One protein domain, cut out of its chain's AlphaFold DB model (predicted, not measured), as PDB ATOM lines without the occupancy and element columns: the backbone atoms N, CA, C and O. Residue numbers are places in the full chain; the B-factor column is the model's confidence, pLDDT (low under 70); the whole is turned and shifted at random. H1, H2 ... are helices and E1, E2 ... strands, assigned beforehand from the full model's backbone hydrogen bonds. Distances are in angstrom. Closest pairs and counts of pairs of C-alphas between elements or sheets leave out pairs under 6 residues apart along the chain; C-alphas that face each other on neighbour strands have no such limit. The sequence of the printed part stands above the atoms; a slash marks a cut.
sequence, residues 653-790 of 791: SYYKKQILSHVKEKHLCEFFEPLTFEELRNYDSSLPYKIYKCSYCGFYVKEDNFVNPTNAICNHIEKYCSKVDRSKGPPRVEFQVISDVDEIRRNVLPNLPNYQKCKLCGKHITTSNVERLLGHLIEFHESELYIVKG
ATOM      1  N   SER A 653     153.944 154.831 141.296       87.38
ATOM      2  CA  SER A 653     154.521 154.472 142.592       87.38
ATOM      3  C   SER A 653     156.031 154.701 142.612       87.38
ATOM      4  O   SER A 653     156.710 154.501 141.614       87.38
ATOM      5  N   TYR A 654     156.579 155.044 143.777       82.38
ATOM      6  CA  TYR A 654     158.027 155.077 144.011       82.38
ATOM      7  C   TYR A 654     158.626 153.677 144.247       82.38
ATOM      8  O   TYR A 654     159.839 153.510 144.258       82.38
ATOM      9  N   TYR A 655     157.806 152.639 144.438       82.81
ATOM     10  CA  TYR A 655     158.282 151.315 144.835       82.81
ATOM     11  C   TYR A 655     158.004 150.260 143.767       82.81
ATOM     12  O   TYR A 655     156.852 149.922 143.484       82.81
ATOM     13  N   LYS A 656     159.074 149.623 143.273       85.75
ATOM     14  CA  LYS A 656     159.003 148.518 142.300       85.75
ATOM     15  C   LYS A 656     158.029 147.412 142.727       85.75
ATOM     16  O   LYS A 656     157.240 146.919 141.933       85.75
ATOM     17  N   LYS A 657     158.001 147.056 144.013       87.44
ATOM     18  CA  LYS A 657     157.071 146.034 144.523       87.44
ATOM     19  C   LYS A 657     155.596 146.424 144.345       87.44
ATOM     20  O   LYS A 657     154.779 145.565 144.031       87.44
ATOM     21  N   GLN A 658     155.257 147.698 144.538       89.06
ATOM     22  CA  GLN A 658     153.880 148.178 144.414       89.06
ATOM     23  C   GLN A 658     153.429 148.199 142.952       89.06
ATOM     24  O   GLN A 658     152.328 147.738 142.662       89.06
ATOM     25  N   ILE A 659     154.283 148.655 142.027       90.56
ATOM     26  CA  ILE A 659     153.937 148.655 140.600       90.56
ATOM     27  C   ILE A 659     153.817 147.234 140.039       90.56
ATOM     28  O   ILE A 659     152.888 146.949 139.289       90.56
ATOM     29  N   LEU A 660     154.675 146.308 140.479       90.88
ATOM     30  CA  LEU A 660     154.574 144.900 140.096       90.88
ATOM     31  C   LEU A 660     153.311 144.235 140.660       90.88
ATOM     32  O   LEU A 660     152.673 143.462 139.951       90.88
ATOM     33  N   SER A 661     152.905 144.555 141.898       92.69
ATOM     34  CA  SER A 661     151.624 144.079 142.457       92.69
ATOM     35  C   SER A 661     150.438 144.624 141.665       92.69
ATOM     36  O   SER A 661     149.521 143.883 141.329       92.69
ATOM     37  N   HIS A 662     150.488 145.905 141.296       93.75
ATOM     38  CA  HIS A 662     149.468 146.531 140.466       93.75
ATOM     39  C   HIS A 662     149.336 145.838 139.096       93.75
ATOM     40  O   HIS A 662     148.229 145.464 138.708       93.75
ATOM     41  N   VAL A 663     150.450 145.586 138.398       92.56
ATOM     42  CA  VAL A 663     150.458 144.842 137.124       92.56
ATOM     43  C   VAL A 663     149.895 143.430 137.307       92.56
ATOM     44  O   VAL A 663     149.042 143.006 136.526       92.56
ATOM     45  N   LYS A 664     150.324 142.724 138.363       92.06
ATOM     46  CA  LYS A 664     149.850 141.374 138.710       92.06
ATOM     47  C   LYS A 664     148.329 141.323 138.853       92.06
ATOM     48  O   LYS A 664     147.707 140.376 138.388       92.06
ATOM     49  N   GLU A 665     147.745 142.322 139.508       91.31
ATOM     50  CA  GLU A 665     146.321 142.348 139.856       91.31
ATOM     51  C   GLU A 665     145.422 142.912 138.751       91.31
ATOM     52  O   GLU A 665     144.262 142.513 138.658       91.31
ATOM     53  N   LYS A 666     145.916 143.861 137.947       91.94
ATOM     54  CA  LYS A 666     145.077 144.633 137.015       91.94
ATOM     55  C   LYS A 666     145.320 144.338 135.542       91.94
ATOM     56  O   LYS A 666     144.379 144.462 134.770       91.94
ATOM     57  N   HIS A 667     146.532 143.937 135.171       92.88
ATOM     58  CA  HIS A 667     146.955 143.926 133.768       92.88
ATOM     59  C   HIS A 667     147.515 142.583 133.293       92.88
ATOM     60  O   HIS A 667     147.808 142.418 132.113       92.88
ATOM     61  N   LEU A 668     147.658 141.586 134.171       89.62
ATOM     62  CA  LEU A 668     148.275 140.311 133.799       89.62
ATOM     63  C   LEU A 668     147.543 139.600 132.643       89.62
ATOM     64  O   LEU A 668     148.189 139.007 131.784       89.62
ATOM     65  N   CYS A 669     146.212 139.700 132.585       86.75
ATOM     66  CA  CYS A 669     145.403 139.145 131.495       86.75
ATOM     67  C   CYS A 669     145.608 139.855 130.144       86.75
ATOM     68  O   CYS A 669     145.262 139.302 129.103       86.75
ATOM     69  N   GLU A 670     146.188 141.055 130.125       88.88
ATOM     70  CA  GLU A 670     146.483 141.766 128.881       88.88
ATOM     71  C   GLU A 670     147.689 141.144 128.166       88.88
ATOM     72  O   GLU A 670     147.681 141.053 126.939       88.88
ATOM     73  N   PHE A 671     148.664 140.617 128.917       90.12
ATOM     74  CA  PHE A 671     149.920 140.062 128.394       90.12
ATOM     75  C   PHE A 671     149.868 138.587 127.990       90.12
ATOM     76  O   PHE A 671     150.753 138.119 127.268       90.12
ATOM     77  N   PHE A 672     148.866 137.848 128.463       90.25
ATOM     78  CA  PHE A 672     148.751 136.412 128.237       90.25
ATOM     79  C   PHE A 672     147.416 136.053 127.604       90.25
ATOM     80  O   PHE A 672     146.388 136.670 127.873       90.25
ATOM     81  N   GLU A 673     147.442 135.038 126.753       88.50
ATOM     82  CA  GLU A 673     146.248 134.397 126.216       88.50
ATOM     83  C   GLU A 673     146.364 132.876 126.342       88.50
ATOM     84  O   GLU A 673     147.475 132.336 126.264       88.50
ATOM     85  N   PRO A 674     145.249 132.160 126.558       86.56
ATOM     86  CA  PRO A 674     145.266 130.707 126.502       86.56
ATOM     87  C   PRO A 674     145.597 130.252 125.078       86.56
ATOM     88  O   PRO A 674     145.138 130.857 124.109       86.56
ATOM     89  N   LEU A 675     146.364 129.165 124.948       86.62
ATOM     90  CA  LEU A 675     146.549 128.536 123.639       86.62
ATOM     91  C   LEU A 675     145.209 128.074 123.079       86.62
ATOM     92  O   LEU A 675     144.369 127.545 123.807       86.62
ATOM     93  N   THR A 676     145.042 128.229 121.771       86.62
ATOM     94  CA  THR A 676     143.919 127.640 121.046       86.62
ATOM     95  C   THR A 676     144.006 126.114 121.076       86.62
ATOM     96  O   THR A 676     145.078 125.527 121.245       86.62
ATOM     97  N   PHE A 677     142.870 125.440 120.882       84.19
ATOM     98  CA  PHE A 677     142.860 123.978 120.817       84.19
ATOM     99  C   PHE A 677     143.771 123.445 119.698       84.19
ATOM    100  O   PHE A 677     144.460 122.450 119.894       84.19
ATOM    101  N   GLU A 678     143.852 124.141 118.562       81.62
ATOM    102  CA  GLU A 678     144.756 123.793 117.459       81.62
ATOM    103  C   GLU A 678     146.234 123.918 117.855       81.62
ATOM    104  O   GLU A 678     147.018 123.008 117.595       81.62
ATOM    105  N   GLU A 679     146.619 124.990 118.553       84.25
ATOM    106  CA  GLU A 679     147.986 125.148 119.060       84.25
ATOM    107  C   GLU A 679     148.345 124.072 120.092       84.25
ATOM    108  O   GLU A 679     149.470 123.581 120.083       84.25
ATOM    109  N   LEU A 680     147.402 123.654 120.943       85.25
ATOM    110  CA  LEU A 680     147.614 122.547 121.884       85.25
ATOM    111  C   LEU A 680     147.875 121.218 121.162       85.25
ATOM    112  O   LEU A 680     148.714 120.438 121.613       85.25
ATOM    113  N   ARG A 681     147.224 120.974 120.020       84.19
ATOM    114  CA  ARG A 681     147.458 119.768 119.206       84.19
ATOM    115  C   ARG A 681     148.857 119.707 118.600       84.19
ATOM    116  O   ARG A 681     149.360 118.613 118.370       84.19
ATOM    117  N   ASN A 682     149.512 120.850 118.394       82.44
ATOM    118  CA  ASN A 682     150.914 120.868 117.969       82.44
ATOM    119  C   ASN A 682     151.864 120.342 119.061       82.44
ATOM    120  O   ASN A 682     152.958 119.886 118.740       82.44
ATOM    121  N   TYR A 683     151.460 120.395 120.336       80.94
ATOM    122  CA  TYR A 683     152.222 119.838 121.462       80.94
ATOM    123  C   TYR A 683     151.887 118.378 121.745       80.94
ATOM    124  O   TYR A 683     152.749 117.631 122.204       80.94
ATOM    125  N   ASP A 684     150.640 117.987 121.494       81.62
ATOM    126  CA  ASP A 684     150.148 116.639 121.733       81.62
ATOM    127  C   ASP A 684     149.287 116.173 120.555       81.62
ATOM    128  O   ASP A 684     148.093 116.469 120.455       81.62
ATOM    129  N   SER A 685     149.908 115.401 119.661       79.19
ATOM    130  CA  SER A 685     149.248 114.842 118.481       79.19
ATOM    131  C   SER A 685     148.196 113.779 118.815       79.19
ATOM    132  O   SER A 685     147.468 113.365 117.914       79.19
ATOM    133  N   SER A 686     148.110 113.320 120.073       80.62
ATOM    134  CA  SER A 686     147.073 112.387 120.537       80.62
ATOM    135  C   SER A 686     145.730 113.066 120.827       80.62
ATOM    136  O   SER A 686     144.717 112.388 120.996       80.62
ATOM    137  N   LEU A 687     145.697 114.403 120.856       84.62
ATOM    138  CA  LEU A 687     144.469 115.174 121.021       84.62
ATOM    139  C   LEU A 687     143.574 115.099 119.765       84.62
ATOM    140  O   LEU A 687     144.082 115.202 118.637       84.62
ATOM    141  N   PRO A 688     142.240 114.994 119.946       82.62
ATOM    142  CA  PRO A 688     141.307 114.742 118.853       82.62
ATOM    143  C   PRO A 688     141.276 115.871 117.831       82.62
ATOM    144  O   PRO A 688     141.498 117.031 118.178       82.62
ATOM    145  N   TYR A 689     140.979 115.549 116.568       79.88
ATOM    146  CA  TYR A 689     141.035 116.528 115.479       79.88
ATOM    147  C   TYR A 689     139.976 117.617 115.627       79.88
ATOM    148  O   TYR A 689     140.285 118.805 115.514       79.88
ATOM    149  N   LYS A 690     138.737 117.214 115.913       84.88
ATOM    150  CA  LYS A 690     137.629 118.116 116.234       84.88
ATOM    151  C   LYS A 690     136.784 117.536 117.359       84.88
ATOM    152  O   LYS A 690     136.675 116.323 117.522       84.88
ATOM    153  N   ILE A 691     136.163 118.426 118.125       86.94
ATOM    154  CA  ILE A 691     135.185 118.072 119.150       86.94
ATOM    155  C   ILE A 691     133.857 118.708 118.752       86.94
ATOM    156  O   ILE A 691     133.778 119.917 118.531       86.94
ATOM    157  N   TYR A 692     132.814 117.890 118.657       88.19
ATOM    158  CA  TYR A 692     131.469 118.338 118.308       88.19
ATOM    159  C   TYR A 692     130.528 118.193 119.489       88.19
ATOM    160  O   TYR A 692     130.605 117.219 120.231       88.19
ATOM    161  N   LYS A 693     129.597 119.130 119.624       89.19
ATOM    162  CA  LYS A 693     128.527 119.101 120.617       89.19
ATOM    163  C   LYS A 693     127.186 118.992 119.914       89.19
ATOM    164  O   LYS A 693     126.855 119.812 119.062       89.19
ATOM    165  N   CYS A 694     126.414 117.975 120.278       89.50
ATOM    166  CA  CYS A 694     125.061 117.776 119.776       89.50
ATOM    167  C   CYS A 694     124.148 118.913 120.258       89.50
ATOM    168  O   CYS A 694     123.998 119.100 121.470       89.50
ATOM    169  N   SER A 695     123.491 119.621 119.333       88.56
ATOM    170  CA  SER A 695     122.600 120.741 119.674       88.56
ATOM    171  C   SER A 695     121.347 120.299 120.442       88.56
ATOM    172  O   SER A 695     120.757 121.092 121.169       88.56
ATOM    173  N   TYR A 696     120.958 119.023 120.335       84.94
ATOM    174  CA  TYR A 696     119.742 118.499 120.962       84.94
ATOM    175  C   TYR A 696     119.941 118.084 122.421       84.94
ATOM    176  O   TYR A 696     119.119 118.404 123.279       84.94
ATOM    177  N   CYS A 697     121.010 117.342 122.725       85.75
ATOM    178  CA  CYS A 697     121.226 116.765 124.058       85.75
ATOM    179  C   CYS A 697     122.463 117.283 124.792       85.75
ATOM    180  O   CYS A 697     122.618 116.960 125.968       85.75
ATOM    181  N   GLY A 698     123.311 118.082 124.137       84.88
ATOM    182  CA  GLY A 698     124.558 118.579 124.714       84.88
ATOM    183  C   GLY A 698     125.666 117.527 124.827       84.88
ATOM    184  O   GLY A 698     126.664 117.783 125.490       84.88
ATOM    185  N   PHE A 699     125.504 116.351 124.207       85.06
ATOM    186  CA  PHE A 699     126.522 115.298 124.190       85.06
ATOM    187  C   PHE A 699     127.725 115.698 123.328       85.06
ATOM    188  O   PHE A 699     127.539 116.216 122.223       85.06
ATOM    189  N   TYR A 700     128.938 115.429 123.815       86.19
ATOM    190  CA  TYR A 700     130.186 115.725 123.109       86.19
ATOM    191  C   TYR A 700     130.731 114.479 122.411       86.19
ATOM    192  O   TYR A 700     130.795 113.403 123.002       86.19
ATOM    193  N   VAL A 701     131.177 114.642 121.171       84.94
ATOM    194  CA  VAL A 701     131.806 113.600 120.357       84.94
ATOM    195  C   VAL A 701     133.218 114.044 119.991       84.94
ATOM    196  O   VAL A 701     133.407 115.148 119.479       84.94
ATOM    197  N   LYS A 702     134.201 113.182 120.263       84.62
ATOM    198  CA  LYS A 702     135.591 113.329 119.809       84.62
ATOM    199  C   LYS A 702     135.697 112.719 118.415       84.62
ATOM    200  O   LYS A 702     135.244 111.592 118.229       84.62
ATOM    201  N   GLU A 703     136.255 113.452 117.462       77.94
ATOM    202  CA  GLU A 703     136.467 112.959 116.105       77.94
ATOM    203  C   GLU A 703     137.954 112.939 115.764       77.94
ATOM    204  O   GLU A 703     138.615 113.982 115.737       77.94
ATOM    205  N   ASP A 704     138.435 111.739 115.451       68.00
ATOM    206  CA  ASP A 704     139.825 111.460 115.094       68.00
ATOM    207  C   ASP A 704     139.967 111.106 113.604       68.00
ATOM    208  O   ASP A 704     141.073 111.111 113.062       68.00
ATOM    209  N   ASN A 705     138.857 110.822 112.906       68.19
ATOM    210  CA  ASN A 705     138.873 110.417 111.507       68.19
ATOM    211  C   ASN A 705     138.838 111.627 110.562       68.19
ATOM    212  O   ASN A 705     137.792 112.226 110.307       68.19
ATOM    213  N   PHE A 706     139.992 111.937 109.972       59.28
ATOM    214  CA  PHE A 706     140.147 113.035 109.014       59.28
ATOM    215  C   PHE A 706     139.336 112.849 107.716       59.28
ATOM    216  O   PHE A 706     138.968 113.834 107.081       59.28
ATOM    217  N   VAL A 707     139.029 111.606 107.322       61.81
ATOM    218  CA  VAL A 707     138.349 111.296 106.049       61.81
ATOM    219  C   VAL A 707     136.840 111.543 106.133       61.81
ATOM    220  O   VAL A 707     136.234 111.940 105.145       61.81
ATOM    221  N   ASN A 708     136.229 111.345 107.305       68.12
ATOM    222  CA  ASN A 708     134.793 111.553 107.520       68.12
ATOM    223  C   ASN A 708     134.542 112.256 108.862       68.12
ATOM    224  O   ASN A 708     134.021 111.641 109.795       68.12
ATOM    225  N   PRO A 709     134.877 113.553 108.958       63.69
ATOM    226  CA  PRO A 709     135.045 114.253 110.224       63.69
ATOM    227  C   PRO A 709     133.730 114.600 110.928       63.69
ATOM    228  O   PRO A 709     133.748 115.369 111.873       63.69
ATOM    229  N   THR A 710     132.576 114.138 110.460       78.81
ATOM    230  CA  THR A 710     131.270 114.403 111.090       78.81
ATOM    231  C   THR A 710     130.483 113.125 111.349       78.81
ATOM    232  O   THR A 710     129.419 113.167 111.962       78.81
ATOM    233  N   ASN A 711     130.993 111.967 110.924       80.50
ATOM    234  CA  ASN A 711     130.223 110.729 110.927       80.50
ATOM    235  C   ASN A 711     129.843 110.300 112.350       80.50
ATOM    236  O   ASN A 711     128.713 109.882 112.587       80.50
ATOM    237  N   ALA A 712     130.742 110.471 113.326       79.19
ATOM    238  CA  ALA A 712     130.461 110.100 114.708       79.19
ATOM    239  C   ALA A 712     129.330 110.944 115.335       79.19
ATOM    240  O   ALA A 712     128.467 110.400 116.031       79.19
ATOM    241  N   ILE A 713     129.278 112.254 115.052       82.38
ATOM    242  CA  ILE A 713     128.219 113.139 115.567       82.38
ATOM    243  C   ILE A 713     126.906 112.982 114.790       82.38
ATOM    244  O   ILE A 713     125.842 112.946 115.411       82.38
ATOM    245  N   CYS A 714     126.962 112.792 113.468       83.38
ATOM    246  CA  CYS A 714     125.785 112.487 112.655       83.38
ATOM    247  C   CYS A 714     125.143 111.172 113.104       83.38
ATOM    248  O   CYS A 714     123.951 111.140 113.382       83.38
ATOM    249  N   ASN A 715     125.938 110.116 113.302       83.88
ATOM    250  CA  ASN A 715     125.446 108.822 113.770       83.88
ATOM    251  C   ASN A 715     124.829 108.923 115.178       83.88
ATOM    252  O   ASN A 715     123.788 108.323 115.445       83.88
ATOM    253  N   HIS A 716     125.415 109.734 116.071       84.94
ATOM    254  CA  HIS A 716     124.790 110.048 117.354       84.94
ATOM    255  C   HIS A 716     123.414 110.708 117.166       84.94
ATOM    256  O   HIS A 716     122.434 110.223 117.728       84.94
ATOM    257  N   ILE A 717     123.308 111.776 116.370       84.81
ATOM    258  CA  ILE A 717     122.044 112.502 116.148       84.81
ATOM    259  C   ILE A 717     120.998 111.599 115.482       84.81
ATOM    260  O   ILE A 717     119.860 111.512 115.945       84.81
ATOM    261  N   GLU A 718     121.390 110.858 114.452       82.62
ATOM    262  CA  GLU A 718     120.495 110.041 113.639       82.62
ATOM    263  C   GLU A 718     120.014 108.785 114.362       82.62
ATOM    264  O   GLU A 718     118.840 108.441 114.242       82.62
ATOM    265  N   LYS A 719     120.867 108.126 115.159       80.56
ATOM    266  CA  LYS A 719     120.552 106.798 115.717       80.56
ATOM    267  C   LYS A 719     120.459 106.732 117.238       80.56
ATOM    268  O   LYS A 719     119.711 105.901 117.741       80.56
ATOM    269  N   TYR A 720     121.175 107.584 117.976       81.75
ATOM    270  CA  TYR A 720     121.378 107.391 119.424       81.75
ATOM    271  C   TYR A 720     120.931 108.563 120.308       81.75
ATOM    272  O   TYR A 720     120.830 108.414 121.525       81.75
ATOM    273  N   CYS A 721     120.647 109.734 119.741       82.94
ATOM    274  CA  CYS A 721     120.251 110.901 120.519       82.94
ATOM    275  C   CYS A 721     118.812 110.746 121.029       82.94
ATOM    276  O   CYS A 721     117.869 110.707 120.236       82.94
ATOM    277  N   SER A 722     118.638 110.691 122.348       80.69
ATOM    278  CA  SER A 722     117.337 110.493 123.004       80.69
ATOM    279  C   SER A 722     116.396 111.699 122.919       80.69
ATOM    280  O   SER A 722     115.200 111.545 123.133       80.69
ATOM    281  N   LYS A 723     116.913 112.894 122.596       82.38
ATOM    282  CA  LYS A 723     116.134 114.144 122.510       82.38
ATOM    283  C   LYS A 723     115.697 114.522 121.090       82.38
ATOM    284  O   LYS A 723     115.079 115.564 120.899       82.38
ATOM    285  N   VAL A 724     116.031 113.698 120.102       82.62
ATOM    286  CA  VAL A 724     115.675 113.909 118.696       82.62
ATOM    287  C   VAL A 724     114.384 113.148 118.384       82.62
ATOM    288  O   VAL A 724     114.346 111.922 118.504       82.62
ATOM    289  N   ASP A 725     113.337 113.870 117.976       76.81
ATOM    290  CA  ASP A 725     112.062 113.291 117.535       76.81
ATOM    291  C   ASP A 725     112.185 112.760 116.100       76.81
ATOM    292  O   ASP A 725     112.343 113.520 115.147       76.81
ATOM    293  N   ARG A 726     112.120 111.433 115.955       77.56
ATOM    294  CA  ARG A 726     112.265 110.718 114.673       77.56
ATOM    295  C   ARG A 726     110.924 110.312 114.062       77.56
ATOM    296  O   ARG A 726     110.897 109.681 113.011       77.56
ATOM    297  N   SER A 727     109.808 110.662 114.704       73.38
ATOM    298  CA  SER A 727     108.465 110.307 114.224       73.38
ATOM    299  C   SER A 727     108.041 111.090 112.973       73.38
ATOM    300  O   SER A 727     107.123 110.673 112.271       73.38
ATOM    301  N   LYS A 728     108.725 112.203 112.666       71.88
ATOM    302  CA  LYS A 728     108.377 113.149 111.589       71.88
ATOM    303  C   LYS A 728     109.278 113.074 110.345       71.88
ATOM    304  O   LYS A 728     109.159 113.928 109.471       71.88
ATOM    305  N   GLY A 729     110.163 112.078 110.253       71.75
ATOM    306  CA  GLY A 729     111.125 111.917 109.151       71.75
ATOM    307  C   GLY A 729     112.586 111.882 109.623       71.75
ATOM    308  O   GLY A 729     112.833 111.858 110.832       71.75
ATOM    309  N   PRO A 730     113.567 111.843 108.695       73.88
ATOM    310  CA  PRO A 730     114.980 111.847 109.059       73.88
ATOM    311  C   PRO A 730     115.319 113.120 109.851       73.88
ATOM    312  O   PRO A 730     114.910 114.217 109.455       73.88
ATOM    313  N   PRO A 731     116.027 112.997 110.984       78.00
ATOM    314  CA  PRO A 731     116.278 114.129 111.857       78.00
ATOM    315  C   PRO A 731     117.227 115.134 111.209       78.00
ATOM    316  O   PRO A 731     118.184 114.763 110.529       78.00
ATOM    317  N   ARG A 732     116.984 116.426 111.449       81.25
ATOM    318  CA  ARG A 732     117.903 117.478 111.012       81.25
ATOM    319  C   ARG A 732     119.207 117.351 111.800       81.25
ATOM    320  O   ARG A 732     119.202 117.288 113.026       81.25
ATOM    321  N   VAL A 733     120.328 117.300 111.094       82.75
ATOM    322  CA  VAL A 733     121.644 117.206 111.724       82.75
ATOM    323  C   VAL A 733     122.100 118.608 112.129       82.75
ATOM    324  O   VAL A 733     122.499 119.405 111.283       82.75
ATOM    325  N   GLU A 734     122.029 118.907 113.427       82.75
ATOM    326  CA  GLU A 734     122.508 120.159 114.022       82.75
ATOM    327  C   GLU A 734     123.518 119.867 115.142       82.75
ATOM    328  O   GLU A 734     123.216 119.178 116.123       82.75
ATOM    329  N   PHE A 735     124.733 120.396 114.997       87.56
ATOM    330  CA  PHE A 735     125.801 120.301 115.990       87.56
ATOM    331  C   PHE A 735     126.706 121.534 115.938       87.56
ATOM    332  O   PHE A 735     126.795 122.217 114.918       87.56
ATOM    333  N   GLN A 736     127.408 121.795 117.037       87.31
ATOM    334  CA  GLN A 736     128.375 122.882 117.167       87.31
ATOM    335  C   GLN A 736     129.799 122.321 117.234       87.31
ATOM    336  O   GLN A 736     130.038 121.319 117.907       87.31
ATOM    337  N   VAL A 737     130.755 122.969 116.562       87.38
ATOM    338  CA  VAL A 737     132.188 122.695 116.766       87.38
ATOM    339  C   VAL A 737     132.645 123.437 118.012       87.38
ATOM    340  O   VAL A 737     132.459 124.649 118.105       87.38
ATOM    341  N   ILE A 738     133.234 122.717 118.958       87.69
ATOM    342  CA  ILE A 738     133.736 123.294 120.201       87.69
ATOM    343  C   ILE A 738     135.240 123.485 120.074       87.69
ATOM    344  O   ILE A 738     135.991 122.519 119.965       87.69
ATOM    345  N   SER A 739     135.662 124.746 120.077       81.12
ATOM    346  CA  SER A 739     137.066 125.170 120.080       81.12
ATOM    347  C   SER A 739     137.479 125.854 121.388       81.12
ATOM    348  O   SER A 739     138.671 126.077 121.605       81.12
ATOM    349  N   ASP A 740     136.520 126.160 122.271       84.00
ATOM    350  CA  ASP A 740     136.774 126.732 123.593       84.00
ATOM    351  C   ASP A 740     137.472 125.696 124.489       84.00
ATOM    352  O   ASP A 740     136.921 124.651 124.848       84.00
ATOM    353  N   VAL A 741     138.713 126.003 124.855       84.12
ATOM    354  CA  VAL A 741     139.589 125.128 125.635       84.12
ATOM    355  C   VAL A 741     139.071 124.913 127.060       84.12
ATOM    356  O   VAL A 741     139.252 123.825 127.609       84.12
ATOM    357  N   ASP A 742     138.381 125.886 127.658       82.00
ATOM    358  CA  ASP A 742     137.782 125.750 128.987       82.00
ATOM    359  C   ASP A 742     136.498 124.909 128.947       82.00
ATOM    360  O   ASP A 742     136.201 124.177 129.898       82.00
ATOM    361  N   GLU A 743     135.729 124.968 127.855       85.50
ATOM    362  CA  GLU A 743     134.606 124.052 127.616       85.50
ATOM    363  C   GLU A 743     135.093 122.613 127.397       85.50
ATOM    364  O   GLU A 743     134.549 121.681 128.000       85.50
ATOM    365  N   ILE A 744     136.157 122.428 126.609       86.31
ATOM    366  CA  ILE A 744     136.783 121.120 126.365       86.31
ATOM    367  C   ILE A 744     137.358 120.554 127.664       86.31
ATOM    368  O   ILE A 744     137.105 119.389 127.986       86.31
ATOM    369  N   ARG A 745     138.086 121.365 128.442       87.06
ATOM    370  CA  ARG A 745     138.680 120.931 129.711       87.06
ATOM    371  C   ARG A 745     137.608 120.507 130.710       87.06
ATOM    372  O   ARG A 745     137.754 119.481 131.358       87.06
ATOM    373  N   ARG A 746     136.499 121.246 130.811       86.12
ATOM    374  CA  ARG A 746     135.420 120.915 131.757       86.12
ATOM    375  C   ARG A 746     134.620 119.672 131.371       86.12
ATOM    376  O   ARG A 746     134.229 118.926 132.261       86.12
ATOM    377  N   ASN A 747     134.359 119.459 130.080       84.69
ATOM    378  CA  ASN A 747     133.349 118.485 129.649       84.69
ATOM    379  C   ASN A 747     133.903 117.264 128.900       84.69
ATOM    380  O   ASN A 747     133.192 116.271 128.766       84.69
ATOM    381  N   VAL A 748     135.135 117.325 128.379       84.38
ATOM    382  CA  VAL A 748     135.637 116.335 127.406       84.38
ATOM    383  C   VAL A 748     137.019 115.784 127.769       84.38
ATOM    384  O   VAL A 748     137.238 114.571 127.684       84.38
ATOM    385  N   LEU A 749     137.955 116.653 128.164       84.19
ATOM    386  CA  LEU A 749     139.342 116.315 128.503       84.19
ATOM    387  C   LEU A 749     139.796 117.054 129.782       84.19
ATOM    388  O   LEU A 749     140.494 118.062 129.687       84.19
ATOM    389  N   PRO A 750     139.464 116.548 130.985       80.00
ATOM    390  CA  PRO A 750     139.810 117.193 132.261       80.00
ATOM    391  C   PRO A 750     141.305 117.454 132.470       80.00
ATOM    392  O   PRO A 750     141.679 118.446 133.090       80.00
ATOM    393  N   ASN A 751     142.158 116.600 131.901       80.94
ATOM    394  CA  ASN A 751     143.614 116.681 132.033       80.94
ATOM    395  C   ASN A 751     144.279 117.550 130.951       80.94
ATOM    396  O   ASN A 751     145.496 117.486 130.786       80.94
ATOM    397  N   LEU A 752     143.507 118.335 130.188       82.75
ATOM    398  CA  LEU A 752     144.053 119.170 129.120       82.75
ATOM    399  C   LEU A 752     144.997 120.244 129.705       82.75
ATOM    400  O   LEU A 752     144.547 121.051 130.533       82.75
ATOM    401  N   PRO A 753     146.277 120.293 129.279       77.06
ATOM    402  CA  PRO A 753     147.255 121.228 129.819       77.06
ATOM    403  C   PRO A 753     146.796 122.687 129.728       77.06
ATOM    404  O   PRO A 753     146.199 123.114 128.738       77.06
ATOM    405  N   ASN A 754     147.089 123.473 130.765       80.38
ATOM    406  CA  ASN A 754     146.789 124.902 130.787       80.38
ATOM    407  C   ASN A 754     148.034 125.703 130.397       80.38
ATOM    408  O   ASN A 754     148.796 126.152 131.256       80.38
ATOM    409  N   TYR A 755     148.255 125.806 129.089       84.38
ATOM    410  CA  TYR A 755     149.303 126.642 128.526       84.38
ATOM    411  C   TYR A 755     148.814 128.074 128.338       84.38
ATOM    412  O   TYR A 755     147.726 128.310 127.817       84.38
ATOM    413  N   GLN A 756     149.670 129.015 128.716       87.12
ATOM    414  CA  GLN A 756     149.503 130.436 128.445       87.12
ATOM    415  C   GLN A 756     150.570 130.875 127.447       87.12
ATOM    416  O   GLN A 756     151.746 130.539 127.597       87.12
ATOM    417  N   LYS A 757     150.167 131.626 126.429       88.81
ATOM    418  CA  LYS A 757     151.045 132.224 125.429       88.81
ATOM    419  C   LYS A 757     151.303 133.674 125.797       88.81
ATOM    420  O   LYS A 757     150.367 134.439 126.015       88.81
ATOM    421  N   CYS A 758     152.575 134.049 125.889       92.00
ATOM    422  CA  CYS A 758     152.946 135.449 126.051       92.00
ATOM    423  C   CYS A 758     152.700 136.197 124.736       92.00
ATOM    424  O   CYS A 758     153.284 135.838 123.714       92.00
ATOM    425  N   LYS A 759     151.902 137.268 124.760       90.56
ATOM    426  CA  LYS A 759     151.635 138.092 123.568       90.56
ATOM    427  C   LYS A 759     152.842 138.920 123.114       90.56
ATOM    428  O   LYS A 759     152.858 139.380 121.979       90.56
ATOM    429  N   LEU A 760     153.848 139.102 123.977       90.00
ATOM    430  CA  LEU A 760     155.049 139.893 123.675       90.00
ATOM    431  C   LEU A 760     156.139 139.075 122.966       90.00
ATOM    432  O   LEU A 760     156.706 139.548 121.988       90.00
ATOM    433  N   CYS A 761     156.433 137.851 123.427       90.75
ATOM    434  CA  CYS A 761     157.480 136.998 122.834       90.75
ATOM    435  C   CYS A 761     156.977 135.702 122.185       90.75
ATOM    436  O   CYS A 761     157.780 134.942 121.648       90.75
ATOM    437  N   GLY A 762     155.683 135.391 122.278       86.62
ATOM    438  CA  GLY A 762     155.109 134.144 121.768       86.62
ATOM    439  C   GLY A 762     155.495 132.886 122.556       86.62
ATOM    440  O   GLY A 762     155.099 131.791 122.170       86.62
ATOM    441  N   LYS A 763     156.249 132.995 123.661       87.69
ATOM    442  CA  LYS A 763     156.661 131.838 124.470       87.69
ATOM    443  C   LYS A 763     155.456 131.190 125.154       87.69
ATOM    444  O   LYS A 763     154.618 131.880 125.738       87.69
ATOM    445  N   HIS A 764     155.402 129.860 125.117       88.38
ATOM    446  CA  HIS A 764     154.358 129.078 125.779       88.38
ATOM    447  C   HIS A 764     154.806 128.668 127.185       88.38
ATOM    448  O   HIS A 764     155.894 128.123 127.377       88.38
ATOM    449  N   ILE A 765     153.959 128.933 128.176       84.94
ATOM    450  CA  ILE A 765     154.225 128.712 129.597       84.94
ATOM    451  C   ILE A 765     153.222 127.684 130.118       84.94
ATOM    452  O   ILE A 765     152.013 127.891 130.055       84.94
ATOM    453  N   THR A 766     153.728 126.570 130.647       75.25
ATOM    454  CA  THR A 766     152.959 125.405 131.127       75.25
ATOM    455  C   THR A 766     152.278 125.655 132.484       75.25
ATOM    456  O   THR A 766     152.479 124.882 133.424       75.25
ATOM    457  N   THR A 767     151.571 126.770 132.683       73.00
ATOM    458  CA  THR A 767     150.805 127.014 133.918       73.00
ATOM    459  C   THR A 767     149.887 128.235 133.805       73.00
ATOM    460  O   THR A 767     150.195 129.187 133.097       73.00
ATOM    461  N   SER A 768     148.813 128.252 134.600       71.50
ATOM    462  CA  SER A 768     148.031 129.452 134.933       71.50
ATOM    463  C   SER A 768     148.472 130.127 136.240       71.50
ATOM    464  O   SER A 768     147.793 131.027 136.732       71.50
ATOM    465  N   ASN A 769     149.585 129.694 136.845       84.00
ATOM    466  CA  ASN A 769     150.090 130.294 138.074       84.00
ATOM    467  C   ASN A 769     150.574 131.727 137.806       84.00
ATOM    468  O   ASN A 769     151.606 131.952 137.172       84.00
ATOM    469  N   VAL A 770     149.834 132.672 138.379       85.38
ATOM    470  CA  VAL A 770     150.053 134.120 138.338       85.38
ATOM    471  C   VAL A 770     151.503 134.507 138.660       85.38
ATOM    472  O   VAL A 770     152.050 135.396 138.016       85.38
ATOM    473  N   GLU A 771     152.163 133.842 139.613       87.50
ATOM    474  CA  GLU A 771     153.547 134.171 139.992       87.50
ATOM    475  C   GLU A 771     154.566 133.773 138.929       87.50
ATOM    476  O   GLU A 771     155.516 134.513 138.685       87.50
ATOM    477  N   ARG A 772     154.350 132.644 138.248       87.12
ATOM    478  CA  ARG A 772     155.209 132.221 137.133       87.12
ATOM    479  C   ARG A 772     155.027 133.114 135.909       87.12
ATOM    480  O   ARG A 772     156.010 133.434 135.249       87.12
ATOM    481  N   LEU A 773     153.792 133.527 135.630       89.19
ATOM    482  CA  LEU A 773     153.484 134.459 134.544       89.19
ATOM    483  C   LEU A 773     154.113 135.835 134.797       89.19
ATOM    484  O   LEU A 773     154.794 136.369 133.926       89.19
ATOM    485  N   LEU A 774     153.961 136.372 136.012       89.88
ATOM    486  CA  LEU A 774     154.607 137.625 136.402       89.88
ATOM    487  C   LEU A 774     156.138 137.503 136.387       89.88
ATOM    488  O   LEU A 774     156.807 138.407 135.903       89.88
ATOM    489  N   GLY A 775     156.691 136.385 136.869       90.31
ATOM    490  CA  GLY A 775     158.130 136.114 136.825       90.31
ATOM    491  C   GLY A 775     158.691 136.155 135.401       90.31
ATOM    492  O   GLY A 775     159.710 136.795 135.173       90.31
ATOM    493  N   HIS A 776     157.978 135.572 134.430       91.56
ATOM    494  CA  HIS A 776     158.347 135.665 133.015       91.56
ATOM    495  C   HIS A 776     158.338 137.110 132.495       91.56
ATOM    496  O   HIS A 776     159.264 137.506 131.790       91.56
ATOM    497  N   LEU A 777     157.324 137.909 132.851       91.56
ATOM    498  CA  LEU A 777     157.280 139.317 132.449       91.56
ATOM    499  C   LEU A 777     158.429 140.127 133.059       91.56
ATOM    500  O   LEU A 777     159.029 140.924 132.354       91.56
ATOM    501  N   ILE A 778     158.768 139.907 134.331       90.44
ATOM    502  CA  ILE A 778     159.893 140.588 134.994       90.44
ATOM    503  C   ILE A 778     161.229 140.196 134.347       90.44
ATOM    504  O   ILE A 778     162.097 141.038 134.160       90.44
ATOM    505  N   GLU A 779     161.412 138.926 133.995       92.19
ATOM    506  CA  GLU A 779     162.689 138.440 133.466       92.19
ATOM    507  C   GLU A 779     162.943 138.880 132.015       92.19
ATOM    508  O   GLU A 779     164.068 139.234 131.672       92.19
ATOM    509  N   PHE A 780     161.911 138.881 131.164       90.31
ATOM    510  CA  PHE A 780     162.079 139.085 129.716       90.31
ATOM    511  C   PHE A 780     161.457 140.377 129.175       90.31
ATOM    512  O   PHE A 780     161.813 140.808 128.080       90.31
ATOM    513  N   HIS A 781     160.525 140.991 129.908       91.38
ATOM    514  CA  HIS A 781     159.681 142.086 129.418       91.38
ATOM    515  C   HIS A 781     159.476 143.203 130.450       91.38
ATOM    516  O   HIS A 781     158.477 143.917 130.394       91.38
ATOM    517  N   GLU A 782     160.403 143.380 131.397       87.81
ATOM    518  CA  GLU A 782     160.250 144.364 132.478       87.81
ATOM    519  C   GLU A 782     160.053 145.792 131.951       87.81
ATOM    520  O   GLU A 782     159.226 146.535 132.482       87.81
ATOM    521  N   SER A 783     160.729 146.143 130.853       87.06
ATOM    522  CA  SER A 783     160.572 147.437 130.184       87.06
ATOM    523  C   SER A 783     159.150 147.702 129.695       87.06
ATOM    524  O   SER A 783     158.795 148.859 129.504       87.06
ATOM    525  N   GLU A 784     158.328 146.670 129.481       88.88
ATOM    526  CA  GLU A 784     156.934 146.802 129.041       88.88
ATOM    527  C   GLU A 784     155.942 146.981 130.191       88.88
ATOM    528  O   GLU A 784     154.782 147.313 129.956       88.88
ATOM    529  N   LEU A 785     156.389 146.834 131.439       89.56
ATOM    530  CA  LEU A 785     155.516 146.927 132.607       89.56
ATOM    531  C   LEU A 785     155.351 148.366 133.098       89.56
ATOM    532  O   LEU A 785     154.256 148.783 133.488       89.56
ATOM    533  N   TYR A 786     156.434 149.137 133.091       89.81
ATOM    534  CA  TYR A 786     156.449 150.499 133.602       89.81
ATOM    535  C   TYR A 786     157.527 151.350 132.935       89.81
ATOM    536  O   TYR A 786     158.489 150.839 132.367       89.81
ATOM    537  N   ILE A 787     157.366 152.666 133.031       88.00
ATOM    538  CA  ILE A 787     158.384 153.659 132.680       88.00
ATOM    539  C   ILE A 787     158.870 154.371 133.937       88.00
ATOM    540  O   ILE A 787     158.122 154.542 134.903       88.00
ATOM    541  N   VAL A 788     160.120 154.817 133.912       82.50
ATOM    542  CA  VAL A 788     160.671 155.703 134.934       82.50
ATOM    543  C   VAL A 788     160.344 157.141 134.533       82.50
ATOM    544  O   VAL A 788     160.745 157.602 133.470       82.50
ATOM    545  N   LYS A 789     159.577 157.863 135.352       71.25
ATOM    546  CA  LYS A 789     159.308 159.286 135.121       71.25
ATOM    547  C   LYS A 789     160.514 160.122 135.543       71.25
ATOM    548  O   LYS A 789     160.942 160.058 136.696       71.25
ATOM    549  N   GLY A 790     160.967 160.993 134.641       59.34
ATOM    550  CA  GLY A 790     162.047 161.948 134.902       59.34
ATOM    551  C   GLY A 790     163.443 161.475 134.492       59.34
ATOM    552  O   GLY A 790     164.415 162.079 134.947       59.34
TER     553      GLY A 790
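AT A GLANCE: This is residues 653 to 790 of the 791 residues of an uncharacterized protein of Caldiserica bacterium (UniProt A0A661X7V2). Picture a long rod with a lobe at each end: one lobe loosely gathers H1, H2, H6, E6 and the small sheet E1 E5, the other is a three-strand sheet, E3 E2 E4, with H4 over one face. H3 and H5 lie between the lobes, and the printed part runs out along the rod and back. The 138 residues hold six named helices and six named strands, along the chain H1 H2 E1 H3 E2 E3 H4 E4 H5 E5 H6 E6, a mixed class with both sheets antiparallel. It is only just extended, close to loose, with a radius of gyration of the C-alphas of 21.6 A and spans of 76 by 27 by 23 A.

HOW THE PARTS SIT: Start with H1, residues 656 to 666; it is close but not clearly touching H6, residues 770 to 780, with the closest C-alphas, Lys 664 and Leu 774, 6.5 A apart. H2, residues 668 to 671, only just touches H6, with 3 pairs of C-alphas within 8 A, the closest Leu 668 and Leu 774 at 7.4 A. Next, E1, residues 672 to 674, is the antiparallel neighbour of E5, residues 756 to 758; look for N 757 and O 673, 2.8 A apart. H3, residues 677 to 683, is close but not clearly touching H5, residues 741 to 747; the closest C-alphas, Phe 677 and Val 741, are 5.9 A apart. E2, residues 690 to 694, and E3, residues 700 to 703, form a hairpin, with N 701 and O 692 at 2.8 A. On the other side of E2 is E4, residues 735 to 737, antiparallel, with N 693 and O 736 at 2.8 A. H4, residues 711 to 720, is on this sheet, making two layers, a helix on one face of a sheet, at a height over the sheet of 9.5 A; its closest C-alpha pair with E3 is Ile 713 and Val 701, 6.0 A. E3, H4 and E4 make a split strand-helix-strand unit, two strands running the same way with E2 between them, and its crossover is right-handed. E6, residues 786 to 789, pairs with no named strand. Every O i to N i+4 pair is within hydrogen-bond range in H1, H4, H5 and H6, and 2 of 3 in H3; H2 is too short for such a pair.

IN THESE COORDINATES: Find C-alpha 656 at (159.003, 148.518, 142.300), where H1 begins its 15.4 A. H2 spans 5.7 A, E1 6.9 A, H3 10.3 A, E2 13.1 A and E3 9.8 A. H4 covers 12.7 A from C-alpha 711 at (130.223, 110.729, 110.927); then come E4 with 6.9 A, H5 with 10.0 A, E5 with 6.5 A and H6 with 15.6 A. E6, 9.4 A long, ends at C-alpha 789 at (159.308, 159.286, 135.121).

THE WHOLE: The C-alphas of Ser 727 and Gly 790, the two farthest apart, are 77.2 A apart, while those of Ser 653 and Gly 790 are 13.1 A apart. The links H4 to E4 and E5 to H6 are long, and the printed part has no cut. Look for pLDDT under 70 at residues 704 to 709 and residue 790; the mean of the printed part is 83.9.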